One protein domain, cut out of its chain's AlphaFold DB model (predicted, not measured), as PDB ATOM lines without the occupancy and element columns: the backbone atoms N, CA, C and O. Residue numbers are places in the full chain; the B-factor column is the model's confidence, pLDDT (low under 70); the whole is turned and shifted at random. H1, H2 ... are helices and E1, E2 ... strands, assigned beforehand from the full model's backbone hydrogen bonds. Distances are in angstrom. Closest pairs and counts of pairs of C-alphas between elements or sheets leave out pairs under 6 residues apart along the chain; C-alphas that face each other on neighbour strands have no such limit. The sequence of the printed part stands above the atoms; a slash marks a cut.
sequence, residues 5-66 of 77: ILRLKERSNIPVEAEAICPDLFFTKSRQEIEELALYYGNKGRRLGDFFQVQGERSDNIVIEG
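Overview. This is residues 5 to 66 of the 77 residues of the protein "Formylmethanofuran dehydrogenase subunit C" of Candidatus Hakubanella thermoalkaliphilus (UniProt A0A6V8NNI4). A small wall of three short strands, E4, E1 and E5, makes one side of this domain, and across from it stand two short helices, H1 and H2, and a two-stranded hairpin, E2 and E3. The one-turn helix H3 joins the hairpin to the wall, and the long link of residues 9 to 22 runs from the end of E1 over to H1. The printed part has 62 residues with three named helices and five named strands, in the order E1, H1, H2, E2, E3, H3, E4, E5; the larger sheet runs E4, E1, E5 and is mixed, the smaller is antiparallel, and the class is mixed, helices and strands. The whole is compact, with a radius of gyration of the C-alphas of 10.6 A, and rounded, spanning 27 by 19 by 17 A.

Arrangement. In the larger sheet, E1, residues 5 to 8, is the inner strand. E4, residues 52 to 55, is its antiparallel neighbour at 156 degrees, with N 5 and O 55 2.7 A apart and N 53 and O 7 2.7 A apart, within hydrogen-bond range. E5, residues 62 to 65, is its parallel neighbour at 31 degrees, with N 6 and O 63 at 2.8 A. H2, residues 31 to 36, only grazes this sheet; its closest C-alphas to E4 are those of Arg 31 and Val 54, 6.3 A apart. H3, residues 48 to 51, also only grazes it, and touches H2, the closest C-alphas being those of Glu 35 and Gly 49, 3.9 A apart. E2, residues 38 to 41, and E3, residues 44 to 47, form a hairpin, antiparallel at 141 degrees, with N 39 and O 46 2.7 A apart. The closest C-alphas of E2 and H3 are those of Leu 39 and Leu 48, 5.2 A apart. H1, residues 23 to 28, is close to H2 but not clearly touching, with the C-alphas of Phe 26 and Ile 34 closest at 6.7 A. H1 is not on the larger sheet. Each O i to N i+4 pair is within hydrogen-bond range in H2 and 1 of 2 in H1, while H3 is too short for such a pair.

Along the chain. E1 begins at C-alpha 5 (12.388, -7.397, 1.375) and is 9.8 A long, as is E5, which ends at C-alpha 65 (16.456, -2.220, -0.843). E3 measures 10.1 A, E2 9.5 A and E4 9.3 A. H1 measures 8.9 A, H2 8.7 A and H3 5.7 A.

Size, cuts and confidence. The two C-alphas farthest apart, those of Asn 13 and Thr 28, are 28.7 A apart. The printed part has no cut. The link from E1 to H1 is long, with 14 residues. The mean pLDDT of the printed part is 73.6, and residues 10 to 23, 40 to 44 and 66 are under 70.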
ATOM      1  N   ILE A   5      11.450  -8.239   2.108       84.38
ATOM      2  CA  ILE A   5      12.388  -7.397   1.375       84.38
ATOM      3  C   ILE A   5      11.623  -6.690   0.257       84.38
ATOM      4  O   ILE A   5      11.063  -7.332  -0.631       84.38
ATOM      5  N   LEU A   6      11.619  -5.364   0.289       81.50
ATOM      6  CA  LEU A   6      11.033  -4.496  -0.721       81.50
ATOM      7  C   LEU A   6      12.144  -3.939  -1.610       81.50
ATOM      8  O   LEU A   6      12.879  -3.049  -1.194       81.50
ATOM      9  N   ARG A   7      12.277  -4.445  -2.837       81.06
ATOM     10  CA  ARG A   7      13.256  -3.940  -3.815       81.06
ATOM     11  C   ARG A   7      12.648  -2.893  -4.726       81.06
ATOM     12  O   ARG A   7      11.707  -3.199  -5.448       81.06
ATOM     13  N   LEU A   8      13.207  -1.689  -4.755       78.25
ATOM     14  CA  LEU A   8      12.773  -0.648  -5.684       78.25
ATOM     15  C   LEU A   8      13.090  -1.081  -7.130       78.25
ATOM     16  O   LEU A   8      14.255  -1.266  -7.480       78.25
ATOM     17  N   LYS A   9      12.066  -1.263  -7.972       76.19
ATOM     18  CA  LYS A   9      12.240  -1.595  -9.400       76.19
ATOM     19  C   LYS A   9      12.639  -0.372 -10.222       76.19
ATOM     20  O   LYS A   9      13.425  -0.483 -11.157       76.19
ATOM     21  N   GLU A  10      12.104   0.790  -9.865       62.41
ATOM     22  CA  GLU A  10      12.349   2.065 -10.536       62.41
ATOM     23  C   GLU A  10      12.932   3.061  -9.534       62.41
ATOM     24  O   GLU A  10      12.458   3.127  -8.404       62.41
ATOM     25  N   ARG A  11      13.961   3.831  -9.925       56.38
ATOM     26  CA  ARG A  11      14.560   4.881  -9.081       56.38
ATOM     27  C   ARG A  11      13.574   6.035  -8.905       56.38
ATOM     28  O   ARG A  11      13.686   7.079  -9.542       56.38
ATOM     29  N   SER A  12      12.591   5.840  -8.044       52.94
ATOM     30  CA  SER A  12      11.656   6.880  -7.650       52.94
ATOM     31  C   SER A  12      12.325   7.739  -6.587       52.94
ATOM     32  O   SER A  12      12.444   7.345  -5.432       52.94
ATOM     33  N   ASN A  13      12.760   8.935  -6.981       54.00
ATOM     34  CA  ASN A  13      13.414   9.930  -6.123       54.00
ATOM     35  C   ASN A  13      12.449  10.586  -5.110       54.00
ATOM     36  O   ASN A  13      12.629  11.743  -4.731       54.00
ATOM     37  N   ILE A  14      11.362   9.904  -4.751       50.66
ATOM     38  CA  ILE A  14      10.205  10.508  -4.105       50.66
ATOM     39  C   ILE A  14       9.947   9.828  -2.763       50.66
ATOM     40  O   ILE A  14       9.943   8.597  -2.716       50.66
ATOM     41  N   PRO A  15       9.736  10.597  -1.676       54.53
ATOM     42  CA  PRO A  15       9.402  10.033  -0.378       54.53
ATOM     43  C   PRO A  15       8.126   9.203  -0.486       54.53
ATOM     44  O   PRO A  15       7.060   9.714  -0.832       54.53
ATOM     45  N   VAL A  16       8.254   7.917  -0.191       59.56
ATOM     46  CA  VAL A  16       7.109   7.050   0.048       59.56
ATOM     47  C   VAL A  16       6.576   7.373   1.435       59.56
ATOM     48  O   VAL A  16       7.353   7.461   2.389       59.56
ATOM     49  N   GLU A  17       5.269   7.586   1.549       59.53
ATOM     50  CA  GLU A  17       4.642   7.843   2.842       59.53
ATOM     51  C   GLU A  17       4.776   6.592   3.719       59.53
ATOM     52  O   GLU A  17       4.242   5.527   3.402       59.53
ATOM     53  N   ALA A  18       5.535   6.715   4.812       53.25
ATOM     54  CA  ALA A  18       5.860   5.607   5.709       53.25
ATOM     55  C   ALA A  18       4.620   4.981   6.375       53.25
ATOM     56  O   ALA A  18       4.686   3.832   6.798       53.25
ATOM     57  N   GLU A  19       3.479   5.681   6.399       53.97
ATOM     58  CA  GLU A  19       2.193   5.121   6.844       53.97
ATOM     59  C   GLU A  19       1.753   3.904   6.017       53.97
ATOM     60  O   GLU A  19       1.115   3.000   6.553       53.97
ATOM     61  N   ALA A  20       2.133   3.824   4.735       57.91
ATOM     62  CA  ALA A  20       1.804   2.673   3.892       57.91
ATOM     63  C   ALA A  20       2.703   1.448   4.161       57.91
ATOM     64  O   ALA A  20       2.306   0.320   3.868       57.91
ATOM     65  N   ILE A  21       3.904   1.643   4.723       65.44
ATOM     66  CA  ILE A  21       4.865   0.571   5.034       65.44
ATOM     67  C   ILE A  21       4.827   0.304   6.539       65.44
ATOM     68  O   ILE A  21       5.792   0.520   7.269       65.44
ATOM     69  N   CYS A  22       3.665  -0.142   7.011       67.00
ATOM     70  CA  CYS A  22       3.476  -0.478   8.413       67.00
ATOM     71  C   CYS A  22       3.770  -1.977   8.631       67.00
ATOM     72  O   CYS A  22       3.101  -2.813   8.013       67.00
ATOM     73  N   PRO A  23       4.732  -2.352   9.498       67.75
ATOM     74  CA  PRO A  23       5.079  -3.755   9.752       67.75
ATOM     75  C   PRO A  23       3.894  -4.587  10.254       67.75
ATOM     76  O   PRO A  23       3.774  -5.758   9.903       67.75
ATOM     77  N   ASP A  24       2.962  -3.957  10.969       71.44
ATOM     78  CA  ASP A  24       1.715  -4.572  11.438       71.44
ATOM     79  C   ASP A  24       0.820  -5.057  10.279       71.44
ATOM     80  O   ASP A  24       0.266  -6.160  10.300       71.44
ATOM     81  N   LEU A  25       0.737  -4.260   9.206       72.69
ATOM     82  CA  LEU A  25      -0.003  -4.635   8.000       72.69
ATOM     83  C   LEU A  25       0.698  -5.794   7.287       72.69
ATOM     84  O   LEU A  25       0.052  -6.732   6.838       72.69
ATOM     85  N   PHE A  26       2.024  -5.772   7.219       78.12
ATOM     86  CA  PHE A  26       2.805  -6.770   6.491       78.12
ATOM     87  C   PHE A  26       2.844  -8.122   7.208       78.12
ATOM     88  O   PHE A  26       2.908  -9.157   6.546       78.12
ATOM     89  N   PHE A  27       2.746  -8.134   8.539       75.31
ATOM     90  CA  PHE A  27       2.687  -9.359   9.335       75.31
ATOM     91  C   PHE A  27       1.418 -10.183   9.061       75.31
ATOM     92  O   PHE A  27       1.448 -11.413   9.089       75.31
ATOM     93  N   THR A  28       0.306  -9.520   8.738       77.12
ATOM     94  CA  THR A  28      -0.987 -10.174   8.463       77.12
ATOM     95  C   THR A  28      -1.270 -10.372   6.971       77.12
ATOM     96  O   THR A  28      -2.167 -11.136   6.612       77.12
ATOM     97  N   LYS A  29      -0.494  -9.725   6.095       82.44
ATOM     98  CA  LYS A  29      -0.673  -9.725   4.638       82.44
ATOM     99  C   LYS A  29       0.294 -10.696   3.950       82.44
ATOM    100  O   LYS A  29       1.477 -10.789   4.279       82.44
ATOM    101  N   SER A  30      -0.210 -11.425   2.955       86.25
ATOM    102  CA  SER A  30       0.628 -12.252   2.072       86.25
ATOM    103  C   SER A  30       1.306 -11.409   0.989       86.25
ATOM    104  O   SER A  30       0.885 -10.285   0.726       86.25
ATOM    105  N   ARG A  31       2.325 -11.957   0.312       84.62
ATOM    106  CA  ARG A  31       3.112 -11.241  -0.713       84.62
ATOM    107  C   ARG A  31       2.238 -10.525  -1.749       84.62
ATOM    108  O   ARG A  31       2.458  -9.352  -2.015       84.62
ATOM    109  N   GLN A  32       1.233 -11.220  -2.286       84.94
ATOM    110  CA  GLN A  32       0.288 -10.646  -3.250       84.94
ATOM    111  C   GLN A  32      -0.517  -9.493  -2.656       84.94
ATOM    112  O   GLN A  32      -0.634  -8.453  -3.288       84.94
ATOM    113  N   GLU A  33      -1.019  -9.642  -1.430       86.44
ATOM    114  CA  GLU A  33      -1.764  -8.564  -0.786       86.44
ATOM    115  C   GLU A  33      -0.878  -7.341  -0.538       86.44
ATOM    116  O   GLU A  33      -1.325  -6.215  -0.735       86.44
ATOM    117  N   ILE A  34       0.388  -7.556  -0.164       84.00
ATOM    118  CA  ILE A  34       1.380  -6.486  -0.021       84.00
ATOM    119  C   ILE A  34       1.614  -5.795  -1.372       84.00
ATOM    120  O   ILE A  34       1.667  -4.572  -1.429       84.00
ATOM    121  N   GLU A  35       1.713  -6.548  -2.472       83.62
ATOM    122  CA  GLU A  35       1.835  -5.992  -3.828       83.62
ATOM    123  C   GLU A  35       0.585  -5.201  -4.259       83.62
ATOM    124  O   GLU A  35       0.703  -4.225  -5.006       83.62
ATOM    125  N   GLU A  36      -0.598  -5.589  -3.783       84.88
ATOM    126  CA  GLU A  36      -1.872  -4.919  -4.057       84.88
ATOM    127  C   GLU A  36      -2.150  -3.713  -3.153       84.88
ATOM    128  O   GLU A  36      -3.063  -2.937  -3.458       84.88
ATOM    129  N   LEU A  37      -1.357  -3.500  -2.093       80.44
ATOM    130  CA  LEU A  37      -1.498  -2.331  -1.229       80.44
ATOM    131  C   LEU A  37      -1.423  -1.043  -2.051       80.44
ATOM    132  O   LEU A  37      -0.516  -0.838  -2.866       80.44
ATOM    133  N   ALA A  38      -2.393  -0.163  -1.811       75.19
ATOM    134  CA  ALA A  38      -2.407   1.168  -2.382       75.19
ATOM    135  C   ALA A  38      -1.300   1.998  -1.721       75.19
ATOM    136  O   ALA A  38      -1.419   2.443  -0.582       75.19
ATOM    137  N   LEU A  39      -0.210   2.186  -2.453       74.88
ATOM    138  CA  LEU A  39       0.857   3.103  -2.119       74.88
ATOM    139  C   LEU A  39       0.468   4.500  -2.605       74.88
ATOM    140  O   LEU A  39       0.325   4.740  -3.810       74.88
ATOM    141  N   TYR A  40       0.315   5.426  -1.669       68.56
ATOM    142  CA  TYR A  40       0.153   6.833  -1.994       68.56
ATOM    143  C   TYR A  40       1.530   7.487  -2.095       68.56
ATOM    144  O   TYR A  40       2.394   7.344  -1.232       68.56
ATOM    145  N   TYR A  41       1.751   8.143  -3.229       65.69
ATOM    146  CA  TYR A  41       2.919   8.962  -3.498       65.69
ATOM    147  C   TYR A  41       2.404  10.369  -3.830       65.69
ATOM    148  O   TYR A  41       1.853  10.617  -4.911       65.69
ATOM    149  N   GLY A  42       2.578  11.302  -2.891       64.94
ATOM    150  CA  GLY A  42       2.125  12.684  -3.046       64.94
ATOM    151  C   GLY A  42       0.619  12.763  -3.312       64.94
ATOM    152  O   GLY A  42      -0.179  12.626  -2.400       64.94
ATOM    153  N   ASN A  43       0.227  12.979  -4.573       67.25
ATOM    154  CA  ASN A  43      -1.180  13.063  -5.004       67.25
ATOM    155  C   ASN A  43      -1.635  11.885  -5.891       67.25
ATOM    156  O   ASN A  43      -2.711  11.931  -6.488       67.25
ATOM    157  N   LYS A  44      -0.809  10.845  -6.051       66.06
ATOM    158  CA  LYS A  44      -1.128   9.670  -6.874       66.06
ATOM    159  C   LYS A  44      -1.128   8.407  -6.021       66.06
ATOM    160  O   LYS A  44      -0.110   8.054  -5.441       66.06
ATOM    161  N   GLY A  45      -2.255   7.696  -6.012       71.00
ATOM    162  CA  GLY A  45      -2.336   6.325  -5.510       71.00
ATOM    163  C   GLY A  45      -1.968   5.332  -6.610       71.00
ATOM    164  O   GLY A  45      -2.527   5.384  -7.707       71.00
ATOM    165  N   ARG A  46      -1.029   4.427  -6.337       79.44
ATOM    166  CA  ARG A  46      -0.698   3.287  -7.206       79.44
ATOM    167  C   ARG A  46      -0.478   2.032  -6.365       79.44
ATOM    168  O   ARG A  46      -0.470   2.096  -5.148       79.44
ATOM    169  N   ARG A  47      -0.317   0.878  -7.006       83.12
ATOM    170  CA  ARG A  47      -0.043  -0.385  -6.305       83.12
ATOM    171  C   ARG A  47       1.423  -0.466  -5.893       83.12
ATOM    172  O   ARG A  47       2.299  -0.117  -6.685       83.12
ATOM    173  N   LEU A  48       1.690  -0.969  -4.694       80.88
ATOM    174  CA  LEU A  48       3.045  -1.138  -4.175       80.88
ATOM    175  C   LEU A  48       3.884  -2.061  -5.072       80.88
ATOM    176  O   LEU A  48       5.021  -1.718  -5.381       80.88
ATOM    177  N   GLY A  49       3.309  -3.160  -5.573       81.19
ATOM    178  CA  GLY A  49       3.978  -4.135  -6.451       81.19
ATOM    179  C   GLY A  49       4.442  -3.588  -7.813       81.19
ATOM    180  O   GLY A  49       5.287  -4.191  -8.492       81.19
ATOM    181  N   ASP A  50       3.891  -2.439  -8.212       80.75
ATOM    182  CA  ASP A  50       4.250  -1.726  -9.440       80.75
ATOM    183  C   ASP A  50       5.630  -1.060  -9.294       80.75
ATOM    184  O   ASP A  50       6.449  -1.111 -10.209       80.75
ATOM    185  N   PHE A  51       5.926  -0.521  -8.106       75.62
ATOM    186  CA  PHE A  51       7.182   0.173  -7.800       75.62
ATOM    187  C   PHE A  51       8.193  -0.695  -7.052       75.62
ATOM    188  O   PHE A  51       9.399  -0.578  -7.272       75.62
ATOM    189  N   PHE A  52       7.709  -1.562  -6.167       79.44
ATOM    190  CA  PHE A  52       8.516  -2.419  -5.316       79.44
ATOM    191  C   PHE A  52       8.308  -3.881  -5.689       79.44
ATOM    192  O   PHE A  52       7.191  -4.366  -5.836       79.44
ATOM    193  N   GLN A  53       9.399  -4.622  -5.801       85.06
ATOM    194  CA  GLN A  53       9.371  -6.069  -5.812       85.06
ATOM    195  C   GLN A  53       9.352  -6.577  -4.373       85.06
ATOM    196  O   GLN A  53      10.329  -6.409  -3.644       85.06
ATOM    197  N   VAL A  54       8.243  -7.201  -3.980       85.44
ATOM    198  CA  VAL A  54       8.072  -7.799  -2.653       85.44
ATOM    199  C   VAL A  54       8.659  -9.207  -2.657       85.44
ATOM    200  O   VAL A  54       8.263 -10.056  -3.460       85.44
ATOM    201  N   GLN A  55       9.595  -9.463  -1.750       85.31
ATOM    202  CA  GLN A  55      10.159 -10.781  -1.481       85.31
ATOM    203  C   GLN A  55       9.909 -11.140  -0.018       85.31
ATOM    204  O   GLN A  55      10.275 -10.379   0.868       85.31
ATOM    205  N   GLY A  56       9.312 -12.299   0.241       83.56
ATOM    206  CA  GLY A  56       8.836 -12.659   1.579       83.56
ATOM    207  C   GLY A  56       7.426 -12.136   1.865       83.56
ATOM    208  O   GLY A  56       6.855 -11.368   1.090       83.56
ATOM    209  N   GLU A  57       6.842 -12.607   2.962       82.62
ATOM    210  CA  GLU A  57       5.486 -12.269   3.400       82.62
ATOM    211  C   GLU A  57       5.321 -12.511   4.902       82.62
ATOM    212  O   GLU A  57       6.172 -13.167   5.507       82.62
ATOM    213  N   ARG A  58       4.234 -11.994   5.498       80.06
ATOM    214  CA  ARG A  58       3.852 -12.256   6.898       80.06
ATOM    215  C   ARG A  58       5.004 -12.080   7.887       80.06
ATOM    216  O   ARG A  58       5.275 -12.949   8.710       80.06
ATOM    217  N   SER A  59       5.729 -10.975   7.754       79.25
ATOM    218  CA  SER A  59       6.855 -10.655   8.627       79.25
ATOM    219  C   SER A  59       6.789  -9.202   9.063       79.25
ATOM    220  O   SER A  59       6.479  -8.320   8.267       79.25
ATOM    221  N   ASP A  60       7.131  -8.970  10.322       75.62
ATOM    222  CA  ASP A  60       7.283  -7.650  10.937       75.62
ATOM    223  C   ASP A  60       8.618  -6.987  10.553       75.62
ATOM    224  O   ASP A  60       8.774  -5.770  10.631       75.62
ATOM    225  N   ASN A  61       9.581  -7.780  10.082       78.31
ATOM    226  CA  ASN A  61      10.891  -7.294   9.682       78.31
ATOM    227  C   ASN A  61      10.896  -6.878   8.204       78.31
ATOM    228  O   ASN A  61      11.003  -7.729   7.317       78.31
ATOM    229  N   ILE A  62      10.777  -5.576   7.935       77.00
ATOM    230  CA  ILE A  62      10.762  -5.018   6.577       77.00
ATOM    231  C   ILE A  62      12.140  -4.442   6.230       77.00
ATOM    232  O   ILE A  62      12.647  -3.546   6.901       77.00
ATOM    233  N   VAL A  63      12.729  -4.925   5.139       78.50
ATOM    234  CA  VAL A  63      13.995  -4.438   4.582       78.50
ATOM    235  C   VAL A  63      13.705  -3.768   3.250       78.50
ATOM    236  O   VAL A  63      13.261  -4.424   2.316       78.50
ATOM    237  N   ILE A  64      13.976  -2.473   3.127       76.00
ATOM    238  CA  ILE A  64      13.784  -1.761   1.862       76.00
ATOM    239  C   ILE A  64      15.135  -1.631   1.161       76.00
ATOM    240  O   ILE A  64      16.036  -0.952   1.645       76.00
ATOM    241  N   GLU A  65      15.280  -2.299   0.020       73.12
ATOM    242  CA  GLU A  65      16.456  -2.220  -0.843       73.12
ATOM    243  C   GLU A  65      16.189  -1.225  -1.983       73.12
ATOM    244  O   GLU A  65      15.549  -1.544  -2.989       73.12
ATOM    245  N   GLY A  66      16.682  -0.001  -1.813       63.00
ATOM    246  CA  GLY A  66      16.602   1.085  -2.786       63.00
ATOM    247  C   GLY A  66      17.129   2.393  -2.199       63.00
ATOM    248  O   GLY A  66      17.125   2.575  -0.983       63.00
TER     249      GLY A  66